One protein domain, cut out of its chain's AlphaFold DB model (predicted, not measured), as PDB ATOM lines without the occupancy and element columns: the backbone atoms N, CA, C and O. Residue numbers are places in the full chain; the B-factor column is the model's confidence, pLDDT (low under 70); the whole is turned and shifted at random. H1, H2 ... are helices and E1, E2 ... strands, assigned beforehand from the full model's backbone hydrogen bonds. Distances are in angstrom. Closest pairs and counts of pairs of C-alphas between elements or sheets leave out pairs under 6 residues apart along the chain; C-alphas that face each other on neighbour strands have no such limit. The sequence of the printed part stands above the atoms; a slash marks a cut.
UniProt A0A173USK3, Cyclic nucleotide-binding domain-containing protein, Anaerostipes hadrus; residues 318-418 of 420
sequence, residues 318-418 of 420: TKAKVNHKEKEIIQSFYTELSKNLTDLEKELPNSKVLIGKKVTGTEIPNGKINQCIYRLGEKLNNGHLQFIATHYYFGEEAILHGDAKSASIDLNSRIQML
ATOM      1  N   THR A 318    -121.081 -60.796  81.367       41.72
ATOM      2  CA  THR A 318    -121.714 -62.085  81.035       41.72
ATOM      3  C   THR A 318    -122.478 -62.051  79.715       41.72
ATOM      4  O   THR A 318    -122.328 -62.992  78.941       41.72
ATOM      5  N   LYS A 319    -123.226 -60.979  79.395       42.12
ATOM      6  CA  LYS A 319    -123.878 -60.891  78.071       42.12
ATOM      7  C   LYS A 319    -122.840 -60.785  76.943       42.12
ATOM      8  O   LYS A 319    -123.017 -61.414  75.908       42.12
ATOM      9  N   ALA A 320    -121.736 -60.066  77.170       46.97
ATOM     10  CA  ALA A 320    -120.621 -59.991  76.229       46.97
ATOM     11  C   ALA A 320    -119.934 -61.352  76.021       46.97
ATOM     12  O   ALA A 320    -119.670 -61.714  74.883       46.97
ATOM     13  N   LYS A 321    -119.697 -62.143  77.081       48.72
ATOM     14  CA  LYS A 321    -119.099 -63.487  76.954       48.72
ATOM     15  C   LYS A 321    -119.973 -64.482  76.182       48.72
ATOM     16  O   LYS A 321    -119.429 -65.283  75.430       48.72
ATOM     17  N   VAL A 322    -121.298 -64.431  76.342       49.00
ATOM     18  CA  VAL A 322    -122.230 -65.272  75.563       49.00
ATOM     19  C   VAL A 322    -122.184 -64.877  74.080       49.00
ATOM     20  O   VAL A 322    -121.848 -65.708  73.242       49.00
ATOM     21  N   ASN A 323    -122.347 -63.583  73.795       59.00
ATOM     22  CA  ASN A 323    -122.259 -62.988  72.457       59.00
ATOM     23  C   ASN A 323    -120.912 -63.280  71.751       59.00
ATOM     24  O   ASN A 323    -120.890 -63.576  70.560       59.00
ATOM     25  N   HIS A 324    -119.792 -63.265  72.483       70.38
ATOM     26  CA  HIS A 324    -118.467 -63.607  71.946       70.38
ATOM     27  C   HIS A 324    -118.370 -65.085  71.539       70.38
ATOM     28  O   HIS A 324    -117.898 -65.390  70.447       70.38
ATOM     29  N   LYS A 325    -118.886 -66.003  72.370       75.38
ATOM     30  CA  LYS A 325    -118.922 -67.438  72.052       75.38
ATOM     31  C   LYS A 325    -119.828 -67.733  70.851       75.38
ATOM     32  O   LYS A 325    -119.500 -68.562  70.010       75.38
ATOM     33  N   GLU A 326    -120.956 -67.039  70.738       72.94
ATOM     34  CA  GLU A 326    -121.865 -67.157  69.592       72.94
ATOM     35  C   GLU A 326    -121.214 -66.609  68.300       72.94
ATOM     36  O   GLU A 326    -121.337 -67.230  67.242       72.94
ATOM     37  N   LYS A 327    -120.419 -65.527  68.388       74.44
ATOM     38  CA  LYS A 327    -119.565 -65.030  67.287       74.44
ATOM     39  C   LYS A 327    -118.501 -66.038  66.863       74.44
ATOM     40  O   LYS A 327    -118.374 -66.304  65.672       74.44
ATOM     41  N   GLU A 328    -117.777 -66.633  67.811       80.25
ATOM     42  CA  GLU A 328    -116.808 -67.706  67.542       80.25
ATOM     43  C   GLU A 328    -117.469 -68.894  66.830       80.25
ATOM     44  O   GLU A 328    -116.927 -69.406  65.851       80.25
ATOM     45  N   ILE A 329    -118.668 -69.298  67.264       80.94
ATOM     46  CA  ILE A 329    -119.425 -70.393  66.646       80.94
ATOM     47  C   ILE A 329    -119.803 -70.057  65.194       80.94
ATOM     48  O   ILE A 329    -119.539 -70.874  64.309       80.94
ATOM     49  N   ILE A 330    -120.349 -68.868  64.917       75.88
ATOM     50  CA  ILE A 330    -120.723 -68.467  63.547       75.88
ATOM     51  C   ILE A 330    -119.482 -68.284  62.653       75.88
ATOM     52  O   ILE A 330    -119.479 -68.744  61.509       75.88
ATOM     53  N   GLN A 331    -118.388 -67.718  63.172       79.12
ATOM     54  CA  GLN A 331    -117.122 -67.618  62.438       79.12
ATOM     55  C   GLN A 331    -116.515 -69.003  62.153       79.12
ATOM     56  O   GLN A 331    -116.002 -69.247  61.056       79.12
ATOM     57  N   SER A 332    -116.627 -69.944  63.101       79.69
ATOM     58  CA  SER A 332    -116.235 -71.339  62.890       79.69
ATOM     59  C   SER A 332    -117.071 -71.998  61.795       79.69
ATOM     60  O   SER A 332    -116.506 -72.698  60.965       79.69
ATOM     61  N   PHE A 333    -118.378 -71.714  61.714       83.75
ATOM     62  CA  PHE A 333    -119.250 -72.236  60.659       83.75
ATOM     63  C   PHE A 333    -118.841 -71.736  59.270       83.75
ATOM     64  O   PHE A 333    -118.691 -72.557  58.374       83.75
ATOM     65  N   TYR A 334    -118.576 -70.439  59.076       78.38
ATOM     66  CA  TYR A 334    -118.104 -69.944  57.771       78.38
ATOM     67  C   TYR A 334    -116.707 -70.490  57.398       78.38
ATOM     68  O   TYR A 334    -116.399 -70.673  56.216       78.38
ATOM     69  N   THR A 335    -115.883 -70.831  58.394       79.38
ATOM     70  CA  THR A 335    -114.573 -71.487  58.211       79.38
ATOM     71  C   THR A 335    -114.699 -72.997  57.938       79.38
ATOM     72  O   THR A 335    -113.888 -73.566  57.213       79.38
ATOM     73  N   GLU A 336    -115.710 -73.664  58.502       80.56
ATOM     74  CA  GLU A 336    -116.046 -75.075  58.257       80.56
ATOM     75  C   GLU A 336    -116.686 -75.232  56.868       80.56
ATOM     76  O   GLU A 336    -116.288 -76.104  56.099       80.56
ATOM     77  N   LEU A 337    -117.597 -74.322  56.507       80.19
ATOM     78  CA  LEU A 337    -118.283 -74.253  55.219       80.19
ATOM     79  C   LEU A 337    -117.295 -74.078  54.060       80.19
ATOM     80  O   LEU A 337    -117.276 -74.903  53.154       80.19
ATOM     81  N   SER A 338    -116.437 -73.051  54.108       76.06
ATOM     82  CA  SER A 338    -115.492 -72.729  53.022       76.06
ATOM     83  C   SER A 338    -114.460 -73.834  52.742       76.06
ATOM     84  O   SER A 338    -113.999 -73.965  51.611       76.06
ATOM     85  N   LYS A 339    -114.151 -74.681  53.733       79.56
ATOM     86  CA  LYS A 339    -113.327 -75.894  53.565       79.56
ATOM     87  C   LYS A 339    -114.077 -77.076  52.944       79.56
ATOM     88  O   LYS A 339    -113.436 -78.007  52.468       79.56
ATOM     89  N   ASN A 340    -115.407 -77.069  52.989       76.06
ATOM     90  CA  ASN A 340    -116.262 -78.179  52.567       76.06
ATOM     91  C   ASN A 340    -116.937 -77.977  51.200       76.06
ATOM     92  O   ASN A 340    -117.465 -78.953  50.668       76.06
ATOM     93  N   LEU A 341    -116.900 -76.763  50.639       77.88
ATOM     94  CA  LEU A 341    -117.416 -76.466  49.299       77.88
ATOM     95  C   LEU A 341    -116.686 -77.277  48.213       77.88
ATOM     96  O   LEU A 341    -115.460 -77.431  48.267       77.88
ATOM     97  N   THR A 342    -117.422 -77.753  47.205       73.19
ATOM     98  CA  THR A 342    -116.830 -78.238  45.941       73.19
ATOM     99  C   THR A 342    -116.182 -77.080  45.174       73.19
ATOM    100  O   THR A 342    -116.407 -75.913  45.486       73.19
ATOM    101  N   ASP A 343    -115.348 -77.361  44.170       72.12
ATOM    102  CA  ASP A 343    -114.732 -76.288  43.373       72.12
ATOM    103  C   ASP A 343    -115.781 -75.475  42.591       72.12
ATOM    104  O   ASP A 343    -115.694 -74.250  42.548       72.12
ATOM    105  N   LEU A 344    -116.855 -76.129  42.129       64.12
ATOM    106  CA  LEU A 344    -118.042 -75.481  41.559       64.12
ATOM    107  C   LEU A 344    -118.738 -74.546  42.570       64.12
ATOM    108  O   LEU A 344    -119.175 -73.448  42.229       64.12
ATOM    109  N   GLU A 345    -118.826 -74.959  43.837       69.50
ATOM    110  CA  GLU A 345    -119.427 -74.158  44.908       69.50
ATOM    111  C   GLU A 345    -118.535 -72.997  45.376       69.50
ATOM    112  O   GLU A 345    -119.066 -72.013  45.889       69.50
ATOM    113  N   LYS A 346    -117.209 -73.063  45.179       67.69
ATOM    114  CA  LYS A 346    -116.273 -71.952  45.465       67.69
ATOM    115  C   LYS A 346    -116.377 -70.818  44.441       67.69
ATOM    116  O   LYS A 346    -116.141 -69.666  44.797       67.69
ATOM    117  N   GLU A 347    -116.736 -71.126  43.194       66.06
ATOM    118  CA  GLU A 347    -117.003 -70.117  42.155       66.06
ATOM    119  C   GLU A 347    -118.355 -69.407  42.353       66.06
ATOM    120  O   GLU A 347    -118.566 -68.288  41.873       66.06
ATOM    121  N   LEU A 348    -119.283 -70.017  43.098       58.38
ATOM    122  CA  LEU A 348    -120.520 -69.362  43.504       58.38
ATOM    123  C   LEU A 348    -120.244 -68.366  44.647       58.38
ATOM    124  O   LEU A 348    -119.658 -68.731  45.664       58.38
ATOM    125  N   PRO A 349    -120.733 -67.112  44.572       57.12
ATOM    126  CA  PRO A 349    -120.604 -66.187  45.690       57.12
ATOM    127  C   PRO A 349    -121.344 -66.736  46.918       57.12
ATOM    128  O   PRO A 349    -122.450 -67.268  46.790       57.12
ATOM    129  N   ASN A 350    -120.787 -66.533  48.120       52.81
ATOM    130  CA  ASN A 350    -121.339 -67.024  49.397       52.81
ATOM    131  C   ASN A 350    -122.840 -66.720  49.593       52.81
ATOM    132  O   ASN A 350    -123.554 -67.485  50.242       52.81
ATOM    133  N   SER A 351    -123.331 -65.618  49.011       53.69
ATOM    134  CA  SER A 351    -124.741 -65.206  49.007       53.69
ATOM    135  C   SER A 351    -125.682 -66.125  48.213       53.69
ATOM    136  O   SER A 351    -126.889 -66.044  48.414       53.69
ATOM    137  N   LYS A 352    -125.162 -66.995  47.337       62.66
ATOM    138  CA  LYS A 352    -125.920 -67.992  46.558       62.66
ATOM    139  C   LYS A 352    -125.784 -69.416  47.096       62.66
ATOM    140  O   LYS A 352    -126.777 -70.134  47.105       62.66
ATOM    141  N   VAL A 353    -124.600 -69.808  47.576       67.44
ATOM    142  CA  VAL A 353    -124.324 -71.161  48.115       67.44
ATOM    143  C   VAL A 353    -125.299 -71.540  49.240       67.44
ATOM    144  O   VAL A 353    -125.800 -72.663  49.299       67.44
ATOM    145  N   LEU A 354    -125.630 -70.573  50.101       73.81
ATOM    146  CA  LEU A 354    -126.567 -70.735  51.216       73.81
ATOM    147  C   LEU A 354    -128.028 -70.353  50.874       73.81
ATOM    148  O   LEU A 354    -128.813 -70.049  51.776       73.81
ATOM    149  N   ILE A 355    -128.416 -70.386  49.590       78.94
ATOM    150  CA  ILE A 355    -129.826 -70.348  49.167       78.94
ATOM    151  C   ILE A 355    -130.333 -71.787  49.039       78.94
ATOM    152  O   ILE A 355    -130.155 -72.440  48.013       78.94
ATOM    153  N   GLY A 356    -130.991 -72.277  50.084       79.19
ATOM    154  CA  GLY A 356    -131.528 -73.632  50.109       79.19
ATOM    155  C   GLY A 356    -132.824 -73.776  49.310       79.19
ATOM    156  O   GLY A 356    -133.604 -72.827  49.183       79.19
ATOM    157  N   LYS A 357    -133.101 -74.982  48.812       81.62
ATOM    158  CA  LYS A 357    -134.328 -75.352  48.088       81.62
ATOM    159  C   LYS A 357    -135.078 -76.451  48.829       81.62
ATOM    160  O   LYS A 357    -134.518 -77.512  49.083       81.62
ATOM    161  N   LYS A 358    -136.339 -76.194  49.196       81.38
ATOM    162  CA  LYS A 358    -137.134 -77.121  50.013       81.38
ATOM    163  C   LYS A 358    -137.327 -78.454  49.290       81.38
ATOM    164  O   LYS A 358    -137.784 -78.465  48.146       81.38
ATOM    165  N   VAL A 359    -137.055 -79.544  50.001       81.94
ATOM    166  CA  VAL A 359    -137.291 -80.917  49.544       81.94
ATOM    167  C   VAL A 359    -138.773 -81.125  49.215       81.94
ATOM    168  O   VAL A 359    -139.663 -80.625  49.913       81.94
ATOM    169  N   THR A 360    -139.033 -81.862  48.136       69.12
ATOM    170  CA  THR A 360    -140.377 -82.207  47.643       69.12
ATOM    171  C   THR A 360    -140.737 -83.687  47.821       69.12
ATOM    172  O   THR A 360    -141.917 -84.021  47.734       69.12
ATOM    173  N   GLY A 361    -139.749 -84.554  48.075       70.00
ATOM    174  CA  GLY A 361    -139.916 -85.978  48.390       70.00
ATOM    175  C   GLY A 361    -139.714 -86.304  49.876       70.00
ATOM    176  O   GLY A 361    -139.846 -85.440  50.739       70.00
ATOM    177  N   THR A 362    -139.384 -87.565  50.164       67.75
ATOM    178  CA  THR A 362    -139.112 -88.096  51.519       67.75
ATOM    179  C   THR A 362    -137.620 -88.215  51.852       67.75
ATOM    180  O   THR A 362    -137.264 -88.772  52.886       67.75
ATOM    181  N   GLU A 363    -136.741 -87.744  50.968       77.38
ATOM    182  CA  GLU A 363    -135.291 -87.732  51.184       77.38
ATOM    183  C   GLU A 363    -134.897 -86.739  52.286       77.38
ATOM    184  O   GLU A 363    -135.497 -85.673  52.420       77.38
ATOM    185  N   ILE A 364    -133.851 -87.066  53.048       81.50
ATOM    186  CA  ILE A 364    -133.245 -86.162  54.031       81.50
ATOM    187  C   ILE A 364    -131.903 -85.687  53.451       81.50
ATOM    188  O   ILE A 364    -130.986 -86.504  53.332       81.50
ATOM    189  N   PRO A 365    -131.753 -84.401  53.080       83.69
ATOM    190  CA  PRO A 365    -130.509 -83.871  52.534       83.69
ATOM    191  C   PRO A 365    -129.339 -84.038  53.507       83.69
ATOM    192  O   PRO A 365    -129.391 -83.580  54.648       83.69
ATOM    193  N   ASN A 366    -128.262 -84.667  53.035       82.12
ATOM    194  CA  ASN A 366    -127.066 -84.974  53.828       82.12
ATOM    195  C   ASN A 366    -125.768 -84.462  53.163       82.12
ATOM    196  O   ASN A 366    -124.675 -84.959  53.432       82.12
ATOM    197  N   GLY A 367    -125.883 -83.469  52.273       83.31
ATOM    198  CA  GLY A 367    -124.735 -82.809  51.647       83.31
ATOM    199  C   GLY A 367    -123.821 -82.126  52.673       83.31
ATOM    200  O   GLY A 367    -124.232 -81.809  53.793       83.31
ATOM    201  N   LYS A 368    -122.565 -81.852  52.302       85.19
ATOM    202  CA  LYS A 368    -121.568 -81.285  53.234       85.19
ATOM    203  C   LYS A 368    -122.027 -79.957  53.854       85.19
ATOM    204  O   LYS A 368    -121.833 -79.734  55.050       85.19
ATOM    205  N   ILE A 369    -122.691 -79.108  53.066       85.06
ATOM    206  CA  ILE A 369    -123.272 -77.840  53.528       85.06
ATOM    207  C   ILE A 369    -124.382 -78.098  54.561       85.06
ATOM    208  O   ILE A 369    -124.372 -77.488  55.630       85.06
ATOM    209  N   ASN A 370    -125.287 -79.048  54.300       88.25
ATOM    210  CA  ASN A 370    -126.334 -79.458  55.240       88.25
ATOM    211  C   ASN A 370    -125.756 -79.909  56.586       88.25
ATOM    212  O   ASN A 370    -126.214 -79.447  57.629       88.25
ATOM    213  N   GLN A 371    -124.696 -80.721  56.580       88.12
ATOM    214  CA  GLN A 371    -124.018 -81.136  57.812       88.12
ATOM    215  C   GLN A 371    -123.409 -79.949  58.580       88.12
ATOM    216  O   GLN A 371    -123.539 -79.882  59.802       88.12
ATOM    217  N   CYS A 372    -122.801 -78.979  57.885       86.19
ATOM    218  CA  CYS A 372    -122.287 -77.755  58.515       86.19
ATOM    219  C   CYS A 372    -123.415 -76.938  59.176       86.19
ATOM    220  O   CYS A 372    -123.252 -76.439  60.290       86.19
ATOM    221  N   ILE A 373    -124.577 -76.829  58.520       85.12
ATOM    222  CA  ILE A 373    -125.758 -76.122  59.049       85.12
ATOM    223  C   ILE A 373    -126.360 -76.875  60.248       85.12
ATOM    224  O   ILE A 373    -126.746 -76.242  61.233       85.12
ATOM    225  N   TYR A 374    -126.397 -78.211  60.210       84.88
ATOM    226  CA  TYR A 374    -126.879 -79.032  61.324       84.88
ATOM    227  C   TYR A 374    -126.007 -78.839  62.572       84.88
ATOM    228  O   TYR A 374    -126.528 -78.495  63.633       84.88
ATOM    229  N   ARG A 375    -124.677 -78.931  62.417       89.25
ATOM    230  CA  ARG A 375    -123.701 -78.684  63.496       89.25
ATOM    231  C   ARG A 375    -123.763 -77.255  64.026       89.25
ATOM    232  O   ARG A 375    -123.588 -77.048  65.223       89.25
ATOM    233  N   LEU A 376    -124.019 -76.256  63.176       84.69
ATOM    234  CA  LEU A 376    -124.288 -74.885  63.631       84.69
ATOM    235  C   LEU A 376    -125.561 -74.833  64.494       84.69
ATOM    236  O   LEU A 376    -125.564 -74.194  65.545       84.69
ATOM    237  N   GLY A 377    -126.613 -75.545  64.084       78.88
ATOM    238  CA  GLY A 377    -127.835 -75.721  64.862       78.88
ATOM    239  C   GLY A 377    -127.595 -76.370  66.225       78.88
ATOM    240  O   GLY A 377    -128.086 -75.858  67.222       78.88
ATOM    241  N   GLU A 378    -126.787 -77.428  66.305       84.44
ATOM    242  CA  GLU A 378    -126.377 -78.034  67.584       84.44
ATOM    243  C   GLU A 378    -125.569 -77.057  68.453       84.44
ATOM    244  O   GLU A 378    -125.940 -76.800  69.599       84.44
ATOM    245  N   LYS A 379    -124.506 -76.450  67.902       84.75
ATOM    246  CA  LYS A 379    -123.620 -75.507  68.615       84.75
ATOM    247  C   LYS A 379    -124.379 -74.290  69.178       84.75
ATOM    248  O   LYS A 379    -123.977 -73.765  70.215       84.75
ATOM    249  N   LEU A 380    -125.461 -73.853  68.521       77.69
ATOM    250  CA  LEU A 380    -126.329 -72.741  68.944       77.69
ATOM    251  C   LEU A 380    -127.631 -73.179  69.655       77.69
ATOM    252  O   LEU A 380    -128.460 -72.324  69.961       77.69
ATOM    253  N   ASN A 381    -127.848 -74.480  69.894       75.12
ATOM    254  CA  ASN A 381    -129.116 -75.042  70.393       75.12
ATOM    255  C   ASN A 381    -130.362 -74.556  69.607       75.12
ATOM    256  O   ASN A 381    -131.416 -74.242  70.165       75.12
ATOM    257  N   ASN A 382    -130.221 -74.448  68.286       72.31
ATOM    258  CA  ASN A 382    -131.197 -73.882  67.365       72.31
ATOM    259  C   ASN A 382    -131.794 -74.981  66.468       72.31
ATOM    260  O   ASN A 382    -131.309 -75.262  65.367       72.31
ATOM    261  N   GLY A 383    -132.898 -75.573  66.931       64.81
ATOM    262  CA  GLY A 383    -133.628 -76.617  66.204       64.81
ATOM    263  C   GLY A 383    -134.202 -76.175  64.850       64.81
ATOM    264  O   GLY A 383    -134.467 -77.016  63.995       64.81
ATOM    265  N   HIS A 384    -134.347 -74.869  64.593       75.00
ATOM    266  CA  HIS A 384    -134.766 -74.375  63.278       75.00
ATOM    267  C   HIS A 384    -133.633 -74.482  62.243       75.00
ATOM    268  O   HIS A 384    -133.900 -74.824  61.094       75.00
ATOM    269  N   LEU A 385    -132.366 -74.299  62.638       76.38
ATOM    270  CA  LEU A 385    -131.218 -74.588  61.765       76.38
ATOM    271  C   LEU A 385    -131.088 -76.093  61.477       76.38
ATOM    272  O   LEU A 385    -130.876 -76.472  60.328       76.38
ATOM    273  N   GLN A 386    -131.307 -76.953  62.479       75.50
ATOM    274  CA  GLN A 386    -131.346 -78.414  62.296       75.50
ATOM    275  C   GLN A 386    -132.488 -78.851  61.358       75.50
ATOM    276  O   GLN A 386    -132.289 -79.696  60.484       75.50
ATOM    277  N   PHE A 387    -133.672 -78.239  61.484       79.31
ATOM    278  CA  PHE A 387    -134.792 -78.441  60.561       79.31
ATOM    279  C   PHE A 387    -134.435 -78.004  59.134       79.31
ATOM    280  O   PHE A 387    -134.651 -78.757  58.188       79.31
ATOM    281  N   ILE A 388    -133.835 -76.821  58.962       79.94
ATOM    282  CA  ILE A 388    -133.398 -76.327  57.649       79.94
ATOM    283  C   ILE A 388    -132.396 -77.296  57.007       79.94
ATOM    284  O   ILE A 388    -132.583 -77.684  55.854       79.94
ATOM    285  N   ALA A 389    -131.395 -77.745  57.768       84.62
ATOM    286  CA  ALA A 389    -130.399 -78.717  57.324       84.62
ATOM    287  C   ALA A 389    -130.993 -80.066  56.882       84.62
ATOM    288  O   ALA A 389    -130.372 -80.756  56.086       84.62
ATOM    289  N   THR A 390    -132.183 -80.438  57.359       84.25
ATOM    290  CA  THR A 390    -132.833 -81.729  57.066       84.25
ATOM    291  C   THR A 390    -134.013 -81.632  56.092       84.25
ATOM    292  O   THR A 390    -134.587 -82.658  55.742       84.25
ATOM    293  N   HIS A 391    -134.383 -80.428  55.636       82.94
ATOM    294  CA  HIS A 391    -135.580 -80.198  54.804       82.94
ATOM    295  C   HIS A 391    -135.339 -79.309  53.567       82.94
ATOM    296  O   HIS A 391    -136.280 -79.019  52.819       82.94
ATOM    297  N   TYR A 392    -134.099 -78.869  53.333       85.69
ATOM    298  CA  TYR A 392    -133.699 -78.066  52.174       85.69
ATOM    299  C   TYR A 392    -132.365 -78.575  51.614       85.69
ATOM    300  O   TYR A 392    -131.413 -78.730  52.369       85.69
ATOM    301  N   TYR A 393    -132.267 -78.793  50.303       86.31
ATOM    302  CA  TYR A 393    -130.981 -78.980  49.618       86.31
ATOM    303  C   TYR A 393    -130.229 -77.636  49.559       86.31
ATOM    304  O   TYR A 393    -130.883 -76.595  49.467       86.31
ATOM    305  N   PHE A 394    -128.893 -77.633  49.584       84.88
ATOM    306  CA  PHE A 394    -128.037 -76.432  49.501       84.88
ATOM    307  C   PHE A 394    -126.904 -76.619  48.481       84.88
ATOM    308  O   PHE A 394    -126.614 -77.751  48.106       84.88
ATOM    309  N   GLY A 395    -126.266 -75.528  48.042       78.69
ATOM    310  CA  GLY A 395    -125.145 -75.587  47.096       78.69
ATOM    311  C   GLY A 395    -125.497 -76.284  45.779       78.69
ATOM    312  O   GLY A 395    -126.521 -75.974  45.170       78.69
ATOM    313  N   GLU A 396    -124.662 -77.226  45.346       77.31
ATOM    314  CA  GLU A 396    -124.853 -77.991  44.105       77.31
ATOM    315  C   GLU A 396    -126.161 -78.812  44.117       77.31
ATOM    316  O   GLU A 396    -126.935 -78.777  43.157       77.31
ATOM    317  N   GLU A 397    -126.507 -79.423  45.254       77.31
ATOM    318  CA  GLU A 397    -127.763 -80.164  45.457       77.31
ATOM    319  C   GLU A 397    -129.006 -79.283  45.226       77.31
ATOM    320  O   GLU A 397    -130.023 -79.732  44.690       77.31
ATOM    321  N   ALA A 398    -128.932 -77.994  45.584       76.19
ATOM    322  CA  ALA A 398    -130.013 -77.031  45.359       76.19
ATOM    323  C   ALA A 398    -130.208 -76.664  43.876       76.19
ATOM    324  O   ALA A 398    -131.267 -76.145  43.511       76.19
ATOM    325  N   ILE A 399    -129.208 -76.930  43.030       71.50
ATOM    326  CA  ILE A 399    -129.262 -76.753  41.576       71.50
ATOM    327  C   ILE A 399    -129.771 -78.043  40.917       71.50
ATOM    328  O   ILE A 399    -130.646 -77.973  40.054       71.50
ATOM    329  N   LEU A 400    -129.284 -79.208  41.361       71.50
ATOM    330  CA  LEU A 400    -129.657 -80.524  40.828       71.50
ATOM    331  C   LEU A 400    -131.110 -80.917  41.158       71.50
ATOM    332  O   LEU A 400    -131.861 -81.312  40.267       71.50
ATOM    333  N   HIS A 401    -131.536 -80.763  42.417       66.69
ATOM    334  CA  HIS A 401    -132.862 -81.193  42.898       66.69
ATOM    335  C   HIS A 401    -133.897 -80.049  42.967       66.69
ATOM    336  O   HIS A 401    -135.076 -80.260  43.268       66.69
ATOM    337  N   GLY A 402    -133.487 -78.807  42.692       58.50
ATOM    338  CA  GLY A 402    -134.313 -77.617  42.892       58.50
ATOM    339  C   GLY A 402    -135.259 -77.270  41.737       58.50
ATOM    340  O   GLY A 402    -134.929 -76.413  40.918       58.50
ATOM    341  N   ASP A 403    -136.504 -77.777  41.746       57.69
ATOM    342  CA  ASP A 403    -137.586 -77.229  40.895       57.69
ATOM    343  C   ASP A 403    -137.632 -75.692  41.050       57.69
ATOM    344  O   ASP A 403    -137.559 -75.155  42.163       57.69
ATOM    345  N   ALA A 404    -137.783 -74.955  39.949       52.56
ATOM    346  CA  ALA A 404    -137.999 -73.511  39.954       52.56
ATOM    347  C   ALA A 404    -139.194 -73.082  40.837       52.56
ATOM    348  O   ALA A 404    -139.207 -71.960  41.344       52.56
ATOM    349  N   LYS A 405    -140.170 -73.973  41.063       53.00
ATOM    350  CA  LYS A 405    -141.318 -73.773  41.967       53.00
ATOM    351  C   LYS A 405    -141.046 -74.106  43.438       53.00
ATOM    352  O   LYS A 405    -141.844 -73.706  44.285       53.00
ATOM    353  N   SER A 406    -139.976 -74.839  43.757       57.75
ATOM    354  CA  SER A 406    -139.659 -75.217  45.144       57.75
ATOM    355  C   SER A 406    -139.385 -73.979  46.005       57.75
ATOM    356  O   SER A 406    -138.789 -72.994  45.551       57.75
ATOM    357  N   ALA A 407    -139.846 -74.012  47.258       62.25
ATOM    358  CA  ALA A 407    -139.688 -72.896  48.182       62.25
ATOM    359  C   ALA A 407    -138.202 -72.691  48.522       62.25
ATOM    360  O   ALA A 407    -137.546 -73.592  49.039       62.25
ATOM    361  N   SER A 408    -137.677 -71.503  48.227       72.50
ATOM    362  CA  SER A 408    -136.288 -71.128  48.490       72.50
ATOM    363  C   SER A 408    -136.123 -70.477  49.862       72.50
ATOM    364  O   SER A 408    -136.951 -69.648  50.243       72.50
ATOM    365  N   ILE A 409    -135.028 -70.778  50.557       68.88
ATOM    366  CA  ILE A 409    -134.657 -70.171  51.836       68.88
ATOM    367  C   ILE A 409    -133.276 -69.519  51.717       68.88
ATOM    368  O   ILE A 409    -132.297 -70.195  51.437       68.88
ATOM    369  N   ASP A 410    -133.176 -68.207  51.927       76.81
ATOM    370  CA  ASP A 410    -131.869 -67.589  52.176       76.81
ATOM    371  C   ASP A 410    -131.499 -67.826  53.644       76.81
ATOM    372  O   ASP A 410    -132.245 -67.432  54.555       76.81
ATOM    373  N   LEU A 411    -130.371 -68.507  53.854       69.12
ATOM    374  CA  LEU A 411    -129.814 -68.783  55.169       69.12
ATOM    375  C   LEU A 411    -128.772 -67.741  55.611       69.12
ATOM    376  O   LEU A 411    -128.643 -67.533  56.814       69.12
ATOM    377  N   ASN A 412    -128.109 -67.008  54.704       62.91
ATOM    378  CA  ASN A 412    -127.246 -65.882  55.098       62.91
ATOM    379  C   ASN A 412    -128.069 -64.802  55.795       62.91
ATOM    380  O   ASN A 412    -127.745 -64.432  56.920       62.91
ATOM    381  N   SER A 413    -129.185 -64.375  55.192       56.75
ATOM    382  CA  SER A 413    -130.098 -63.412  55.829       56.75
ATOM    383  C   SER A 413    -130.634 -63.904  57.180       56.75
ATOM    384  O   SER A 413    -130.956 -63.092  58.038       56.75
ATOM    385  N   ARG A 414    -130.718 -65.222  57.411       58.97
ATOM    386  CA  ARG A 414    -131.170 -65.800  58.692       58.97
ATOM    387  C   ARG A 414    -130.067 -65.878  59.744       58.97
ATOM    388  O   ARG A 414    -130.349 -65.619  60.906       58.97
ATOM    389  N   ILE A 415    -128.838 -66.203  59.348       58.19
ATOM    390  CA  ILE A 415    -127.663 -66.197  60.231       58.19
ATOM    391  C   ILE A 415    -127.303 -64.753  60.617       58.19
ATOM    392  O   ILE A 415    -126.973 -64.495  61.768       58.19
ATOM    393  N   GLN A 416    -127.458 -63.795  59.696       50.38
ATOM    394  CA  GLN A 416    -127.277 -62.362  59.962       50.38
ATOM    395  C   GLN A 416    -128.372 -61.765  60.864       50.38
ATOM    396  O   GLN A 416    -128.097 -60.802  61.566       50.38
ATOM    397  N   MET A 417    -129.580 -62.345  60.902       38.12
ATOM    398  CA  MET A 417    -130.664 -61.938  61.817       38.12
ATOM    399  C   MET A 417    -130.536 -62.509  63.245       38.12
ATOM    400  O   MET A 417    -131.425 -62.295  64.069       38.12
ATOM    401  N   LEU A 418    -129.446 -63.212  63.575       46.41
ATOM    402  CA  LEU A 418    -129.116 -63.623  64.948       46.41
ATOM    403  C   LEU A 418    -128.436 -62.463  65.715       46.41
ATOM    404  O   LEU A 418    -127.328 -62.621  66.217       46.41
TER     405      LEU A 418
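This is residues 318 to 418 of the 420 residues of the protein "Cyclic nucleotide-binding domain-containing protein" of Anaerostipes hadrus (UniProt A0A173USK3). The long helix H1 lies alongside a helical hairpin of H4 and H5, giving three helices side by side with H4 in the middle; the start of H1, residues 318 to 324, sticks out from the body. At the other end of H1 is a small head of short parts: helices H2, H3 and H6 and a two-stranded sheet, E1 and E2, with H6 next to E1 and a last short helix, H7, following E2. The printed part has 101 residues, with seven named helices and two named strands in the order H1 H2 H3 E1 H4 H5 H6 E2 H7; the strands are antiparallel. The class is mostly helix, and the whole is compact, with a radius of gyration of the C-alphas of 13.6 A, in an elongated outline of 46 by 28 by 20 A.

H1, residues 318 to 340, touches H4, residues 368 to 379, at a shallow tilt of 14 degrees, opposite ways; the closest C-alphas are those of Asn 340 and Lys 368, 6.2 A apart. H4 and H5, residues 383 to 391, form a helical hairpin; they touch at a shallow tilt of 18 degrees, with the closest C-alphas, of Tyr 374 and Gln 386, 4.6 A apart. H1 and H5 are apart. H2, residues 343 to 347, and H6, residues 395 to 400, only just touch, with 3 pairs of C-alphas within 8 A; the closest, of Glu 345 and Gly 395, are 6.3 A apart. H3, residues 350 to 353, and H6 also only just touch, with 3 such pairs; the closest C-alphas, of Val 353 and Gly 395, are 4.6 A apart. E1, residues 355 to 358, comes to 5.4 A from H6 at the C-alphas of Lys 357 and Ala 398. E1 and E2, residues 408 to 410, are antiparallel neighbours; N 356 and O 409 are 2.8 A apart, within hydrogen-bond range, as are N 409 and O 356 at 2.8 A. Residues 357 to 358 of E1 also pair, antiparallel, with residues 392 to 393. H7, residues 412 to 416, touches no helix, but is close to H3 without clearly touching, at 6.6 A between the C-alphas of Ser 351 and Asn 412. Every O i to N i+4 pair is within hydrogen-bond range in H2, H4, H5 and H7; H1 has 18 of 19 and H6 has 1 of 2, while H3 is too short for such a pair.

H1 begins at C-alpha 318, (-121.714, -62.085, 81.035), and spans 33.2 A to C-alpha 340, (-116.262, -78.179, 52.567). H4 spans 16.6 A, H5 12.1 A and E1 10.0 A. H7 ends at C-alpha 416, (-127.277, -62.362, 59.962).

The farthest C-alphas, of Thr 318 and Asp 403, are 45.7 A apart. The printed part has no cut and no long link. The mean pLDDT of the printed part is 72.0; 35 residues are under 70, among them residues 318 to 323, 344 to 353, 401 to 407 and 411 to 418.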